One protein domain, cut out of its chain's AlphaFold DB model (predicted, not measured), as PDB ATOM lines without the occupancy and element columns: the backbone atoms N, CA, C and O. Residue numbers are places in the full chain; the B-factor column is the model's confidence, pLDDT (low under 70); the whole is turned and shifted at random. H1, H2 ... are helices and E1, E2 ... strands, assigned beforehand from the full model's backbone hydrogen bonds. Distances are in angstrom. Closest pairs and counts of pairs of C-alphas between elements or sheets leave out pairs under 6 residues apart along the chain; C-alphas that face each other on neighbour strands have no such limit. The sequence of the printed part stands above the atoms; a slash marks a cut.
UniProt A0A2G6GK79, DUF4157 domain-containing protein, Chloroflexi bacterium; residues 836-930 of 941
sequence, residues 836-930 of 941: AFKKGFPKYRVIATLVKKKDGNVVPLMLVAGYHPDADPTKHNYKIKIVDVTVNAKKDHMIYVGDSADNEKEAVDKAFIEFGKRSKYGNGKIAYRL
ATOM      1  N   ALA A 836     -29.118  47.702 -15.661       85.25
ATOM      2  CA  ALA A 836     -27.732  47.463 -16.064       85.25
ATOM      3  C   ALA A 836     -26.935  48.754 -16.313       85.25
ATOM      4  O   ALA A 836     -25.739  48.776 -16.021       85.25
ATOM      5  N   PHE A 837     -27.575  49.800 -16.835       91.06
ATOM      6  CA  PHE A 837     -26.899  51.006 -17.322       91.06
ATOM      7  C   PHE A 837     -27.147  52.223 -16.437       91.06
ATOM      8  O   PHE A 837     -28.219  52.345 -15.838       91.06
ATOM      9  N   LYS A 838     -26.178  53.144 -16.420       88.44
ATOM     10  CA  LYS A 838     -26.291  54.441 -15.747       88.44
ATOM     11  C   LYS A 838     -27.487  55.228 -16.300       88.44
ATOM     12  O   LYS A 838     -27.703  55.295 -17.512       88.44
ATOM     13  N   LYS A 839     -28.296  55.807 -15.411       87.81
ATOM     14  CA  LYS A 839     -29.453  56.631 -15.797       87.81
ATOM     15  C   LYS A 839     -28.963  57.917 -16.478       87.81
ATOM     16  O   LYS A 839     -27.961  58.478 -16.058       87.81
ATOM     17  N   GLY A 840     -29.664  58.370 -17.519       83.88
ATOM     18  CA  GLY A 840     -29.334  59.602 -18.255       83.88
ATOM     19  C   GLY A 840     -28.295  59.441 -19.369       83.88
ATOM     20  O   GLY A 840     -28.169  60.331 -20.200       83.88
ATOM     21  N   PHE A 841     -27.610  58.298 -19.444       83.81
ATOM     22  CA  PHE A 841     -26.629  58.019 -20.491       83.81
ATOM     23  C   PHE A 841     -27.230  57.208 -21.652       83.81
ATOM     24  O   PHE A 841     -28.181  56.439 -21.443       83.81
ATOM     25  N   PRO A 842     -26.695  57.360 -22.879       81.75
ATOM     26  CA  PRO A 842     -27.201  56.659 -24.051       81.75
ATOM     27  C   PRO A 842     -27.001  55.142 -23.939       81.75
ATOM     28  O   PRO A 842     -26.042  54.642 -23.347       81.75
ATOM     29  N   LYS A 843     -27.951  54.401 -24.520       86.56
ATOM     30  CA  LYS A 843     -27.920  52.939 -24.640       86.56
ATOM     31  C   LYS A 843     -27.856  52.594 -26.114       86.56
ATOM     32  O   LYS A 843     -28.792  52.873 -26.863       86.56
ATOM     33  N   TYR A 844     -26.772  51.963 -26.515       85.06
ATOM     34  CA  TYR A 844     -26.511  51.634 -27.898       85.06
ATOM     35  C   TYR A 844     -27.045  50.241 -28.211       85.06
ATOM     36  O   TYR A 844     -26.757  49.262 -27.518       85.06
ATOM     37  N   ARG A 845     -27.825  50.132 -29.288       85.69
ATOM     38  CA  ARG A 845     -28.032  48.836 -29.939       85.69
ATOM     39  C   ARG A 845     -26.706  48.454 -30.571       85.69
ATOM     40  O   ARG A 845     -26.186  49.239 -31.347       85.69
ATOM     41  N   VAL A 846     -26.193  47.265 -30.298       83.50
ATOM     42  CA  VAL A 846     -24.989  46.803 -30.986       83.50
ATOM     43  C   VAL A 846     -25.385  45.828 -32.082       83.50
ATOM     44  O   VAL A 846     -26.200  44.928 -31.869       83.50
ATOM     45  N   ILE A 847     -24.815  46.020 -33.265       81.56
ATOM     46  CA  ILE A 847     -24.944  45.087 -34.377       81.56
ATOM     47  C   ILE A 847     -23.667  44.268 -34.372       81.56
ATOM     48  O   ILE A 847     -22.613  44.776 -34.736       81.56
ATOM     49  N   ALA A 848     -23.758  43.030 -33.892       78.81
ATOM     50  CA  ALA A 848     -22.605  42.159 -33.730       78.81
ATOM     51  C   ALA A 848     -22.865  40.767 -34.292       78.81
ATOM     52  O   ALA A 848     -23.963  40.214 -34.187       78.81
ATOM     53  N   THR A 849     -21.815  40.200 -34.870       77.75
ATOM     54  CA  THR A 849     -21.795  38.840 -35.386       77.75
ATOM     55  C   THR A 849     -20.565  38.118 -34.871       77.75
ATOM     56  O   THR A 849     -19.442  38.582 -35.053       77.75
ATOM     57  N   LEU A 850     -20.784  36.948 -34.275       72.81
ATOM     58  CA  LEU A 850     -19.723  36.025 -33.899       72.81
ATOM     59  C   LEU A 850     -19.630  34.905 -34.933       72.81
ATOM     60  O   LEU A 850     -20.601  34.191 -35.161       72.81
ATOM     61  N   VAL A 851     -18.454  34.713 -35.514       68.31
ATOM     62  CA  VAL A 851     -18.124  33.551 -36.340       68.31
ATOM     63  C   VAL A 851     -17.356  32.560 -35.483       68.31
ATOM     64  O   VAL A 851     -16.233  32.832 -35.053       68.31
ATOM     65  N   LYS A 852     -17.955  31.399 -35.224       68.31
ATOM     66  CA  LYS A 852     -17.303  30.328 -34.467       68.31
ATOM     67  C   LYS A 852     -16.102  29.786 -35.232       68.31
ATOM     68  O   LYS A 852     -16.201  29.499 -36.424       68.31
ATOM     69  N   LYS A 853     -14.988  29.579 -34.526       66.38
ATOM     70  CA  LYS A 853     -13.746  29.086 -35.134       66.38
ATOM     71  C   LYS A 853     -13.907  27.669 -35.707       66.38
ATOM     72  O   LYS A 853     -13.470  27.410 -36.818       66.38
ATOM     73  N   LYS A 854     -14.584  26.783 -34.966       59.34
ATOM     74  CA  LYS A 854     -14.684  25.340 -35.256       59.34
ATOM     75  C   LYS A 854     -15.453  24.994 -36.539       59.34
ATOM     76  O   LYS A 854     -15.116  24.037 -37.219       59.34
ATOM     77  N   ASP A 855     -16.534  25.713 -36.831       57.44
ATOM     78  CA  ASP A 855     -17.484  25.338 -37.891       57.44
ATOM     79  C   ASP A 855     -17.894  26.515 -38.790       57.44
ATOM     80  O   ASP A 855     -18.725  26.354 -39.682       57.44
ATOM     81  N   GLY A 856     -17.323  27.706 -38.572       57.28
ATOM     82  CA  GLY A 856     -17.650  28.910 -39.333       57.28
ATOM     83  C   GLY A 856     -19.075  29.421 -39.104       57.28
ATOM     84  O   GLY A 856     -19.536  30.281 -39.857       57.28
ATOM     85  N   ASN A 857     -19.794  28.916 -38.093       60.44
ATOM     86  CA  ASN A 857     -21.160  29.344 -37.824       60.44
ATOM     87  C   ASN A 857     -21.196  30.820 -37.412       60.44
ATOM     88  O   ASN A 857     -20.634  31.213 -36.391       60.44
ATOM     89  N   VAL A 858     -21.930  31.607 -38.192       59.75
ATOM     90  CA  VAL A 858     -22.336  32.984 -37.917       59.75
ATOM     91  C   VAL A 858     -23.485  32.951 -36.921       59.75
ATOM     92  O   VAL A 858     -24.593  32.495 -37.213       59.75
ATOM     93  N   VAL A 859     -23.199  33.448 -35.728       64.19
ATOM     94  CA  VAL A 859     -24.150  33.663 -34.650       64.19
ATOM     95  C   VAL A 859     -24.472  35.157 -34.619       64.19
ATOM     96  O   VAL A 859     -23.607  35.950 -34.234       64.19
ATOM     97  N   PRO A 860     -25.684  35.570 -35.030       62.03
ATOM     98  CA  PRO A 860     -26.123  36.941 -34.820       62.03
ATOM     99  C   PRO A 860     -26.299  37.169 -33.317       62.03
ATOM    100  O   PRO A 860     -26.957  36.379 -32.634       62.03
ATOM    101  N   LEU A 861     -25.700  38.239 -32.802       72.12
ATOM    102  CA  LEU A 861     -25.778  38.589 -31.391       72.12
ATOM    103  C   LEU A 861     -26.761  39.743 -31.196       72.12
ATOM    104  O   LEU A 861     -26.714  40.755 -31.894       72.12
ATOM    105  N   MET A 862     -27.647  39.597 -30.215       78.50
ATOM    106  CA  MET A 862     -28.507  40.673 -29.744       78.50
ATOM    107  C   MET A 862     -27.890  41.282 -28.499       78.50
ATOM    108  O   MET A 862     -28.072  40.779 -27.389       78.50
ATOM    109  N   LEU A 863     -27.156  42.369 -28.698       84.75
ATOM    110  CA  LEU A 863     -26.429  43.036 -27.634       84.75
ATOM    111  C   LEU A 863     -26.937  44.468 -27.456       84.75
ATOM    112  O   LEU A 863     -27.278  45.170 -28.415       84.75
ATOM    113  N   VAL A 864     -26.959  44.906 -26.203       89.38
ATOM    114  CA  VAL A 864     -27.143  46.309 -25.835       89.38
ATOM    115  C   VAL A 864     -25.899  46.744 -25.082       89.38
ATOM    116  O   VAL A 864     -25.508  46.079 -24.127       89.38
ATOM    117  N   ALA A 865     -25.292  47.847 -25.498       91.44
ATOM    118  CA  ALA A 865     -24.177  48.465 -24.799       91.44
ATOM    119  C   ALA A 865     -24.616  49.780 -24.156       91.44
ATOM    120  O   ALA A 865     -25.586  50.410 -24.580       91.44
ATOM    121  N   GLY A 866     -23.907  50.202 -23.123       91.44
ATOM    122  CA  GLY A 866     -24.139  51.487 -22.486       91.44
ATOM    123  C   GLY A 866     -23.200  51.700 -21.315       91.44
ATOM    124  O   GLY A 866     -22.469  50.796 -20.903       91.44
ATOM    125  N   TYR A 867     -23.248  52.903 -20.762       92.94
ATOM    126  CA  TYR A 867     -22.364  53.303 -19.679       92.94
ATOM    127  C   TYR A 867     -22.615  52.503 -18.397       92.94
ATOM    128  O   TYR A 867     -23.753  52.356 -17.927       92.94
ATOM    129  N   HIS A 868     -21.526  51.986 -17.829       94.50
ATOM    130  CA  HIS A 868     -21.497  51.432 -16.483       94.50
ATOM    131  C   HIS A 868     -21.843  52.537 -15.462       94.50
ATOM    132  O   HIS A 868     -21.507  53.694 -15.707       94.50
ATOM    133  N   PRO A 869     -22.500  52.228 -14.325       92.06
ATOM    134  CA  PRO A 869     -22.752  53.206 -13.259       92.06
ATOM    135  C   PRO A 869     -21.532  54.056 -12.856       92.06
ATOM    136  O   PRO A 869     -21.670  55.267 -12.718       92.06
ATOM    137  N   ASP A 870     -20.355  53.434 -12.755       91.38
ATOM    138  CA  ASP A 870     -19.089  54.103 -12.393       91.38
ATOM    139  C   ASP A 870     -18.470  54.958 -13.514       91.38
ATOM    140  O   ASP A 870     -17.473  55.632 -13.276       91.38
ATOM    141  N   ALA A 871     -18.997  54.914 -14.742       91.44
ATOM    142  CA  ALA A 871     -18.432  55.692 -15.840       91.44
ATOM    143  C   ALA A 871     -18.720  57.187 -15.658       91.44
ATOM    144  O   ALA A 871     -19.843  57.567 -15.307       91.44
ATOM    145  N   ASP A 872     -17.745  58.032 -15.972       89.50
ATOM    146  CA  ASP A 872     -17.879  59.485 -15.994       89.50
ATOM    147  C   ASP A 872     -17.217  60.068 -17.255       89.50
ATOM    148  O   ASP A 872     -16.039  60.433 -17.240       89.50
ATOM    149  N   PRO A 873     -17.976  60.176 -18.361       84.56
ATOM    150  CA  PRO A 873     -17.457  60.714 -19.618       84.56
ATOM    151  C   PRO A 873     -17.002  62.169 -19.523       84.56
ATOM    152  O   PRO A 873     -16.179  62.591 -20.325       84.56
ATOM    153  N   THR A 874     -17.493  62.936 -18.542       86.88
ATOM    154  CA  THR A 874     -17.059  64.330 -18.344       86.88
ATOM    155  C   THR A 874     -15.618  64.420 -17.846       86.88
ATOM    156  O   THR A 874     -14.943  65.419 -18.075       86.88
ATOM    157  N   LYS A 875     -15.122  63.346 -17.224       88.75
ATOM    158  CA  LYS A 875     -13.753  63.211 -16.715       88.75
ATOM    159  C   LYS A 875     -12.896  62.280 -17.570       88.75
ATOM    160  O   LYS A 875     -11.903  61.764 -17.074       88.75
ATOM    161  N   HIS A 876     -13.299  62.019 -18.817       88.31
ATOM    162  CA  HIS A 876     -12.646  61.047 -19.702       88.31
ATOM    163  C   HIS A 876     -12.557  59.622 -19.113       88.31
ATOM    164  O   HIS A 876     -11.742  58.827 -19.546       88.31
ATOM    165  N   ASN A 877     -13.420  59.253 -18.156       90.44
ATOM    166  CA  ASN A 877     -13.463  57.901 -17.591       90.44
ATOM    167  C   ASN A 877     -14.608  57.102 -18.226       90.44
ATOM    168  O   ASN A 877     -15.740  57.072 -17.726       90.44
ATOM    169  N   TYR A 878     -14.321  56.454 -19.350       91.88
ATOM    170  CA  TYR A 878     -15.283  55.628 -20.064       91.88
ATOM    171  C   TYR A 878     -15.241  54.201 -19.530       91.88
ATOM    172  O   TYR A 878     -14.209  53.544 -19.561       91.88
ATOM    173  N   LYS A 879     -16.388  53.683 -19.086       94.62
ATOM    174  CA  LYS A 879     -16.542  52.280 -18.688       94.62
ATOM    175  C   LYS A 879     -17.828  51.736 -19.284       94.62
ATOM    176  O   LYS A 879     -18.924  52.181 -18.934       94.62
ATOM    177  N   ILE A 880     -17.704  50.796 -20.217       93.88
ATOM    178  CA  ILE A 880     -18.838  50.269 -20.980       93.88
ATOM    179  C   ILE A 880     -19.246  48.902 -20.451       93.88
ATOM    180  O   ILE A 880     -18.434  48.043 -20.109       93.88
ATOM    181  N   LYS A 881     -20.558  48.703 -20.397       94.12
ATOM    182  CA  LYS A 881     -21.195  47.427 -20.107       94.12
ATOM    183  C   LYS A 881     -21.896  46.931 -21.363       94.12
ATOM    184  O   LYS A 881     -22.558  47.706 -22.049       94.12
ATOM    185  N   ILE A 882     -21.796  45.637 -21.628       93.56
ATOM    186  CA  ILE A 882     -22.532  44.926 -22.671       93.56
ATOM    187  C   ILE A 882     -23.500  43.961 -21.997       93.56
ATOM    188  O   ILE A 882     -23.150  43.235 -21.066       93.56
ATOM    189  N   VAL A 883     -24.736  43.962 -22.481       90.75
ATOM    190  CA  VAL A 883     -25.789  43.040 -22.075       90.75
ATOM    191  C   VAL A 883     -26.160  42.177 -23.272       90.75
ATOM    192  O   VAL A 883     -26.698  42.685 -24.258       90.75
ATOM    193  N   ASP A 884     -25.906  40.877 -23.167       86.12
ATOM    194  CA  ASP A 884     -26.343  39.877 -24.134       86.12
ATOM    195  C   ASP A 884     -27.760  39.407 -23.813       86.12
ATOM    196  O   ASP A 884     -28.014  38.738 -22.811       86.12
ATOM    197  N   VAL A 885     -28.701  39.757 -24.688       78.81
ATOM    198  CA  VAL A 885     -30.102  39.347 -24.567       78.81
ATOM    199  C   VAL A 885     -30.426  38.150 -25.453       78.81
ATOM    200  O   VAL A 885     -31.591  37.802 -25.608       78.81
ATOM    201  N   THR A 886     -29.430  37.506 -26.052       67.44
ATOM    202  CA  THR A 886     -29.621  36.342 -26.920       67.44
ATOM    203  C   THR A 886     -29.889  35.093 -26.076       67.44
ATOM    204  O   THR A 886     -30.897  34.407 -26.272       67.44
ATOM    205  N   VAL A 887     -29.050  34.818 -25.070       63.53
ATOM    206  CA  VAL A 887     -29.108  33.588 -24.254       63.53
ATOM    207  C   VAL A 887     -30.050  33.735 -23.061       63.53
ATOM    208  O   VAL A 887     -30.108  34.776 -22.415       63.53
ATOM    209  N   ASN A 888     -30.810  32.683 -22.749       64.12
ATOM    210  CA  ASN A 888     -31.537  32.587 -21.484       64.12
ATOM    211  C   ASN A 888     -30.624  31.925 -20.437       64.12
ATOM    212  O   ASN A 888     -30.635  30.706 -20.282       64.12
ATOM    213  N   ALA A 889     -29.752  32.714 -19.808       65.88
ATOM    214  CA  ALA A 889     -28.794  32.260 -18.796       65.88
ATOM    215  C   ALA A 889     -28.977  33.036 -17.480       65.88
ATOM    216  O   ALA A 889     -29.683  34.041 -17.440       65.88
ATOM    217  N   LYS A 890     -28.322  32.587 -16.395       69.31
ATOM    218  CA  LYS A 890     -28.208  33.383 -15.157       69.31
ATOM    219  C   LYS A 890     -27.668  34.784 -15.481       69.31
ATOM    220  O   LYS A 890     -26.821  34.920 -16.364       69.31
ATOM    221  N   LYS A 891     -28.150  35.798 -14.755       68.94
ATOM    222  CA  LYS A 891     -27.881  37.227 -14.994       68.94
ATOM    223  C   LYS A 891     -26.392  37.548 -15.181       68.94
ATOM    224  O   LYS A 891     -26.054  38.284 -16.103       68.94
ATOM    225  N   ASP A 892     -25.521  36.919 -14.400       74.19
ATOM    226  CA  ASP A 892     -24.071  37.177 -14.413       74.19
ATOM    227  C   ASP A 892     -23.357  36.655 -15.669       74.19
ATOM    228  O   ASP A 892     -22.239  37.061 -15.970       74.19
ATOM    229  N   HIS A 893     -24.010  35.784 -16.445       75.56
ATOM    230  CA  HIS A 893     -23.515  35.303 -17.739       75.56
ATOM    231  C   HIS A 893     -24.034  36.120 -18.929       75.56
ATOM    232  O   HIS A 893     -23.731  35.798 -20.074       75.56
ATOM    233  N   MET A 894     -24.885  37.115 -18.686       81.75
ATOM    234  CA  MET A 894     -25.429  37.989 -19.729       81.75
ATOM    235  C   MET A 894     -24.818  39.388 -19.672       81.75
ATOM    236  O   MET A 894     -25.070  40.187 -20.566       81.75
ATOM    237  N   ILE A 895     -24.056  39.703 -18.623       88.94
ATOM    238  CA  ILE A 895     -23.500  41.030 -18.372       88.94
ATOM    239  C   ILE A 895     -21.979  40.947 -18.426       88.94
ATOM    240  O   ILE A 895     -21.368  40.170 -17.696       88.94
ATOM    241  N   TYR A 896     -21.393  41.802 -19.253       92.00
ATOM    242  CA  TYR A 896     -19.960  41.883 -19.491       92.00
ATOM    243  C   TYR A 896     -19.539  43.336 -19.318       92.00
ATOM    244  O   TYR A 896     -20.202  44.236 -19.835       92.00
ATOM    245  N   VAL A 897     -18.501  43.584 -18.530       93.44
ATOM    246  CA  VAL A 897     -18.058  44.936 -18.178       93.44
ATOM    247  C   VAL A 897     -16.608  45.060 -18.598       93.44
ATOM    248  O   VAL A 897     -15.787  44.277 -18.140       93.44
ATOM    249  N   GLY A 898     -16.320  46.008 -19.485       92.38
ATOM    250  CA  GLY A 898     -14.946  46.343 -19.836       92.38
ATOM    251  C   GLY A 898     -14.284  47.169 -18.740       92.38
ATOM    252  O   GLY A 898     -14.967  47.851 -17.967       92.38
ATOM    253  N   ASP A 899     -12.956  47.131 -18.709       92.88
ATOM    254  CA  ASP A 899     -12.161  48.040 -17.888       92.88
ATOM    255  C   ASP A 899     -12.375  49.498 -18.316       92.88
ATOM    256  O   ASP A 899     -12.815  49.782 -19.436       92.88
ATOM    257  N   SER A 900     -12.062  50.428 -17.415       91.81
ATOM    258  CA  SER A 900     -12.078  51.855 -17.735       91.81
ATOM    259  C   SER A 900     -11.064  52.198 -18.838       91.81
ATOM    260  O   SER A 900     -10.025  51.543 -18.982       91.81
ATOM    261  N   ALA A 901     -11.371  53.223 -19.628       92.19
ATOM    262  CA  ALA A 901     -10.500  53.765 -20.666       92.19
ATOM    263  C   ALA A 901     -10.700  55.275 -20.841       92.19
ATOM    264  O   ALA A 901     -11.752  55.806 -20.480       92.19
ATOM    265  N   ASP A 902      -9.718  55.922 -21.470       87.12
ATOM    266  CA  ASP A 902      -9.699  57.376 -21.690       87.12
ATOM    267  C   ASP A 902     -10.625  57.826 -22.830       87.12
ATOM    268  O   ASP A 902     -10.962  59.003 -22.965       87.12
ATOM    269  N   ASN A 903     -11.062  56.885 -23.670       88.25
ATOM    270  CA  ASN A 903     -11.969  57.135 -24.784       88.25
ATOM    271  C   ASN A 903     -13.042  56.041 -24.905       88.25
ATOM    272  O   ASN A 903     -12.865  54.891 -24.494       88.25
ATOM    273  N   GLU A 904     -14.175  56.402 -25.514       84.81
ATOM    274  CA  GLU A 904     -15.333  55.510 -25.643       84.81
ATOM    275  C   GLU A 904     -15.031  54.272 -26.502       84.81
ATOM    276  O   GLU A 904     -15.558  53.199 -26.212       84.81
ATOM    277  N   LYS A 905     -14.159  54.388 -27.517       86.19
ATOM    278  CA  LYS A 905     -13.822  53.286 -28.438       86.19
ATOM    279  C   LYS A 905     -13.184  52.146 -27.680       86.19
ATOM    280  O   LYS A 905     -13.673  51.022 -27.701       86.19
ATOM    281  N   GLU A 906     -12.131  52.492 -26.962       89.56
ATOM    282  CA  GLU A 906     -11.329  51.563 -26.199       89.56
ATOM    283  C   GLU A 906     -12.146  50.933 -25.068       89.56
ATOM    284  O   GLU A 906     -12.033  49.735 -24.821       89.56
ATOM    285  N   ALA A 907     -13.040  51.692 -24.425       90.69
ATOM    286  CA  ALA A 907     -13.955  51.137 -23.429       90.69
ATOM    287  C   ALA A 907     -14.937  50.117 -24.040       90.69
ATOM    288  O   ALA A 907     -15.238  49.094 -23.416       90.69
ATOM    289  N   VAL A 908     -15.440  50.365 -25.258       90.44
ATOM    290  CA  VAL A 908     -16.274  49.402 -26.000       90.44
ATOM    291  C   VAL A 908     -15.458  48.164 -26.387       90.44
ATOM    292  O   VAL A 908     -15.925  47.050 -26.140       90.44
ATOM    293  N   ASP A 909     -14.247  48.338 -26.926       90.12
ATOM    294  CA  ASP A 909     -13.325  47.247 -27.272       90.12
ATOM    295  C   ASP A 909     -13.038  46.365 -26.047       90.12
ATOM    296  O   ASP A 909     -13.225  45.146 -26.091       90.12
ATOM    297  N   LYS A 910     -12.680  46.976 -24.909       93.06
ATOM    298  CA  LYS A 910     -12.463  46.295 -23.621       93.06
ATOM    299  C   LYS A 910     -13.693  45.502 -23.178       93.06
ATOM    300  O   LYS A 910     -13.565  44.356 -22.742       93.06
ATOM    301  N   ALA A 911     -14.897  46.052 -23.340       93.38
ATOM    302  CA  ALA A 911     -16.130  45.335 -23.018       93.38
ATOM    303  C   ALA A 911     -16.380  44.136 -23.953       93.38
ATOM    304  O   ALA A 911     -16.859  43.093 -23.500       93.38
ATOM    305  N   PHE A 912     -16.035  44.246 -25.239       91.81
ATOM    306  CA  PHE A 912     -16.121  43.141 -26.198       91.81
ATOM    307  C   PHE A 912     -15.053  42.065 -25.981       91.81
ATOM    308  O   PHE A 912     -15.336  40.880 -26.181       91.81
ATOM    309  N   ILE A 913     -13.859  42.443 -25.524       90.81
ATOM    310  CA  ILE A 913     -12.824  41.506 -25.075       90.81
ATOM    311  C   ILE A 913     -13.356  40.683 -23.897       90.81
ATOM    312  O   ILE A 913     -13.278  39.453 -23.925       90.81
ATOM    313  N   GLU A 914     -13.960  41.335 -22.900       91.81
ATOM    314  CA  GLU A 914     -14.562  40.644 -21.753       91.81
ATOM    315  C   GLU A 914     -15.743  39.752 -22.166       91.81
ATOM    316  O   GLU A 914     -15.865  38.614 -21.699       91.81
ATOM    317  N   PHE A 915     -16.578  40.222 -23.101       89.94
ATOM    318  CA  PHE A 915     -17.600  39.390 -23.733       89.94
ATOM    319  C   PHE A 915     -16.982  38.127 -24.334       89.94
ATOM    320  O   PHE A 915     -17.411  37.024 -24.004       89.94
ATOM    321  N   GLY A 916     -15.942  38.259 -25.160       85.88
ATOM    322  CA  GLY A 916     -15.264  37.129 -25.792       85.88
ATOM    323  C   GLY A 916     -14.730  36.105 -24.787       85.88
ATOM    324  O   GLY A 916     -14.984  34.913 -24.957       85.88
ATOM    325  N   LYS A 917     -14.063  36.569 -23.719       86.69
ATOM    326  CA  LYS A 917     -13.461  35.719 -22.672       86.69
ATOM    327  C   LYS A 917     -14.483  34.853 -21.933       86.69
ATOM    328  O   LYS A 917     -14.197  33.703 -21.614       86.69
ATOM    329  N   ARG A 918     -15.667  35.401 -21.646       84.88
ATOM    330  CA  ARG A 918     -16.687  34.751 -20.800       84.88
ATOM    331  C   ARG A 918     -17.895  34.227 -21.565       84.88
ATOM    332  O   ARG A 918     -18.777  33.610 -20.961       84.88
ATOM    333  N   SER A 919     -17.982  34.484 -22.870       78.50
ATOM    334  CA  SER A 919     -19.157  34.098 -23.643       78.50
ATOM    335  C   SER A 919     -19.332  32.579 -23.690       78.50
ATOM    336  O   SER A 919     -18.389  31.803 -23.833       78.50
ATOM    337  N   LYS A 920     -20.589  32.134 -23.663       73.75
ATOM    338  CA  LYS A 920     -20.946  30.707 -23.761       73.75
ATOM    339  C   LYS A 920     -20.888  30.145 -25.184       73.75
ATOM    340  O   LYS A 920     -21.252  28.992 -25.408       73.75
ATOM    341  N   TYR A 921     -20.500  30.960 -26.161       72.69
ATOM    342  CA  TYR A 921     -20.534  30.586 -27.573       72.69
ATOM    343  C   TYR A 921     -19.278  29.839 -28.043       72.69
ATOM    344  O   TYR A 921     -19.309  29.258 -29.134       72.69
ATOM    345  N   GLY A 922     -18.231  29.801 -27.212       72.00
ATOM    346  CA  GLY A 922     -16.929  29.207 -27.518       72.00
ATOM    347  C   GLY A 922     -16.009  30.151 -28.300       72.00
ATOM    348  O   GLY A 922     -16.335  31.313 -28.529       72.00
ATOM    349  N   ASN A 923     -14.854  29.637 -28.730       73.31
ATOM    350  CA  ASN A 923     -13.843  30.421 -29.445       73.31
ATOM    351  C   ASN A 923     -14.316  30.835 -30.851       73.31
ATOM    352  O   ASN A 923     -14.839  30.018 -31.620       73.31
ATOM    353  N   GLY A 924     -14.079  32.093 -31.225       75.50
ATOM    354  CA  GLY A 924     -14.478  32.645 -32.520       75.50
ATOM    355  C   GLY A 924     -13.937  34.049 -32.783       75.50
ATOM    356  O   GLY A 924     -13.206  34.607 -31.968       75.50
ATOM    357  N   LYS A 925     -14.291  34.613 -33.941       80.69
ATOM    358  CA  LYS A 925     -14.034  36.016 -34.295       80.69
ATOM    359  C   LYS A 925     -15.337  36.794 -34.227       80.69
ATOM    360  O   LYS A 925     -16.329  36.383 -34.822       80.69
ATOM    361  N   ILE A 926     -15.329  37.901 -33.498       82.81
ATOM    362  CA  ILE A 926     -16.469  38.800 -33.386       82.81
ATOM    363  C   ILE A 926     -16.189  40.065 -34.186       82.81
ATOM    364  O   ILE A 926     -15.113  40.643 -34.077       82.81
ATOM    365  N   ALA A 927     -17.160  40.469 -34.994       80.06
ATOM    366  CA  ALA A 927     -17.229  41.810 -35.546       80.06
ATOM    367  C   ALA A 927     -18.441  42.495 -34.930       80.06
ATOM    368  O   ALA A 927     -19.481  41.861 -34.712       80.06
ATOM    369  N   TYR A 928     -18.311  43.779 -34.647       87.19
ATOM    370  CA  TYR A 928     -19.402  44.577 -34.126       87.19
ATOM    371  C   TYR A 928     -19.359  45.973 -34.724       87.19
ATOM    372  O   TYR A 928     -18.341  46.421 -35.237       87.19
ATOM    373  N   ARG A 929     -20.491  46.661 -34.642       85.00
ATOM    374  CA  ARG A 929     -20.577  48.095 -34.885       85.00
ATOM    375  C   ARG A 929     -21.688  48.709 -34.058       85.00
ATOM    376  O   ARG A 929     -22.710  48.068 -33.780       85.00
ATOM    377  N   LEU A 930     -21.512  49.982 -33.745       81.88
ATOM    378  CA  LEU A 930     -22.569  50.819 -33.202       81.88
ATOM    379  C   LEU A 930     -23.256  51.545 -34.376       81.88
ATOM    380  O   LEU A 930     -22.572  52.081 -35.250       81.88
TER     381      LEU A 930
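What this domain is: This is residues 836 to 930 of the 941 residues of the protein "DUF4157 domain-containing protein" of Chloroflexi bacterium (UniProt A0A2G6GK79). What does the model look like at first sight? One strongly twisted sheet of five strands curls round a single helix, H1, which covers one face of it. The tip of the hairpin E1 and E2 lies at one end of the long axis, and the link from E2 to E3 at the other. What makes it up? The printed part has 95 residues, with one named helix and five named strands in the order E1 E2 E3 E4 H1 E5; the sheet, E4 E3 E2 E1 E5, is antiparallel throughout, and the class is mixed, helices and strands. How is it shaped? It is compact, with a radius of gyration of the C-alphas of 13.1 A, and elongated, spanning 44 by 24 by 19 A.

Where its parts are: Which residues form the sheet? E1 is residues 843 to 852, 26.8 A long from C-alpha 843 at (-27.920, 52.939, -24.640), and E2 is residues 858 to 867, 27.3 A. E3 is residues 880 to 884, 13.2 A; E4 is residues 895 to 897, 6.7 A; E5 is residues 924 to 929, 16.8 A, with C-alpha 929 at (-20.577, 48.095, -34.885). Where is the helix? H1 is residues 904 to 918, 21.4 A, from C-alpha 904 at (-15.333, 55.510, -25.643).

How they stand to each other: How are the strands joined? E1 to E4 form a meander, each strand the antiparallel neighbour of the one before, with N 859 and O 850 at 2.8 A, N 883 and O 864 at 2.8 A, and N 882 and O 896 at 2.8 A. The edge strand E5 is the antiparallel neighbour of E1, at 153 degrees, with N 851 and O 925 at 2.8 A; the other edge strand is E4. How does H1 stand to the sheet? H1 is on one face of it, making two layers, helix and sheet. Its closest C-alphas to E4 are Ala 911 and Val 897, 5.2 A apart, and to E3 Ala 907 and Ile 880, 5.5 A; H1 and E2 are near each other, with 7 pairs within 10 A. Is its backbone in order? Every O i to N i+4 pair in H1 is within hydrogen-bond range.

The domain as a whole: How far does it reach? The two C-alphas farthest apart, those of Asp 855 and Thr 874, are 43.6 A apart. Is it continuous, and which links are long? The printed part has no cut, and the long link is E2 to E3, with 12 residues. Where is confidence low? The mean pLDDT of the printed part is 82.4; residues 851 to 860 and 886 to 891 are under 70.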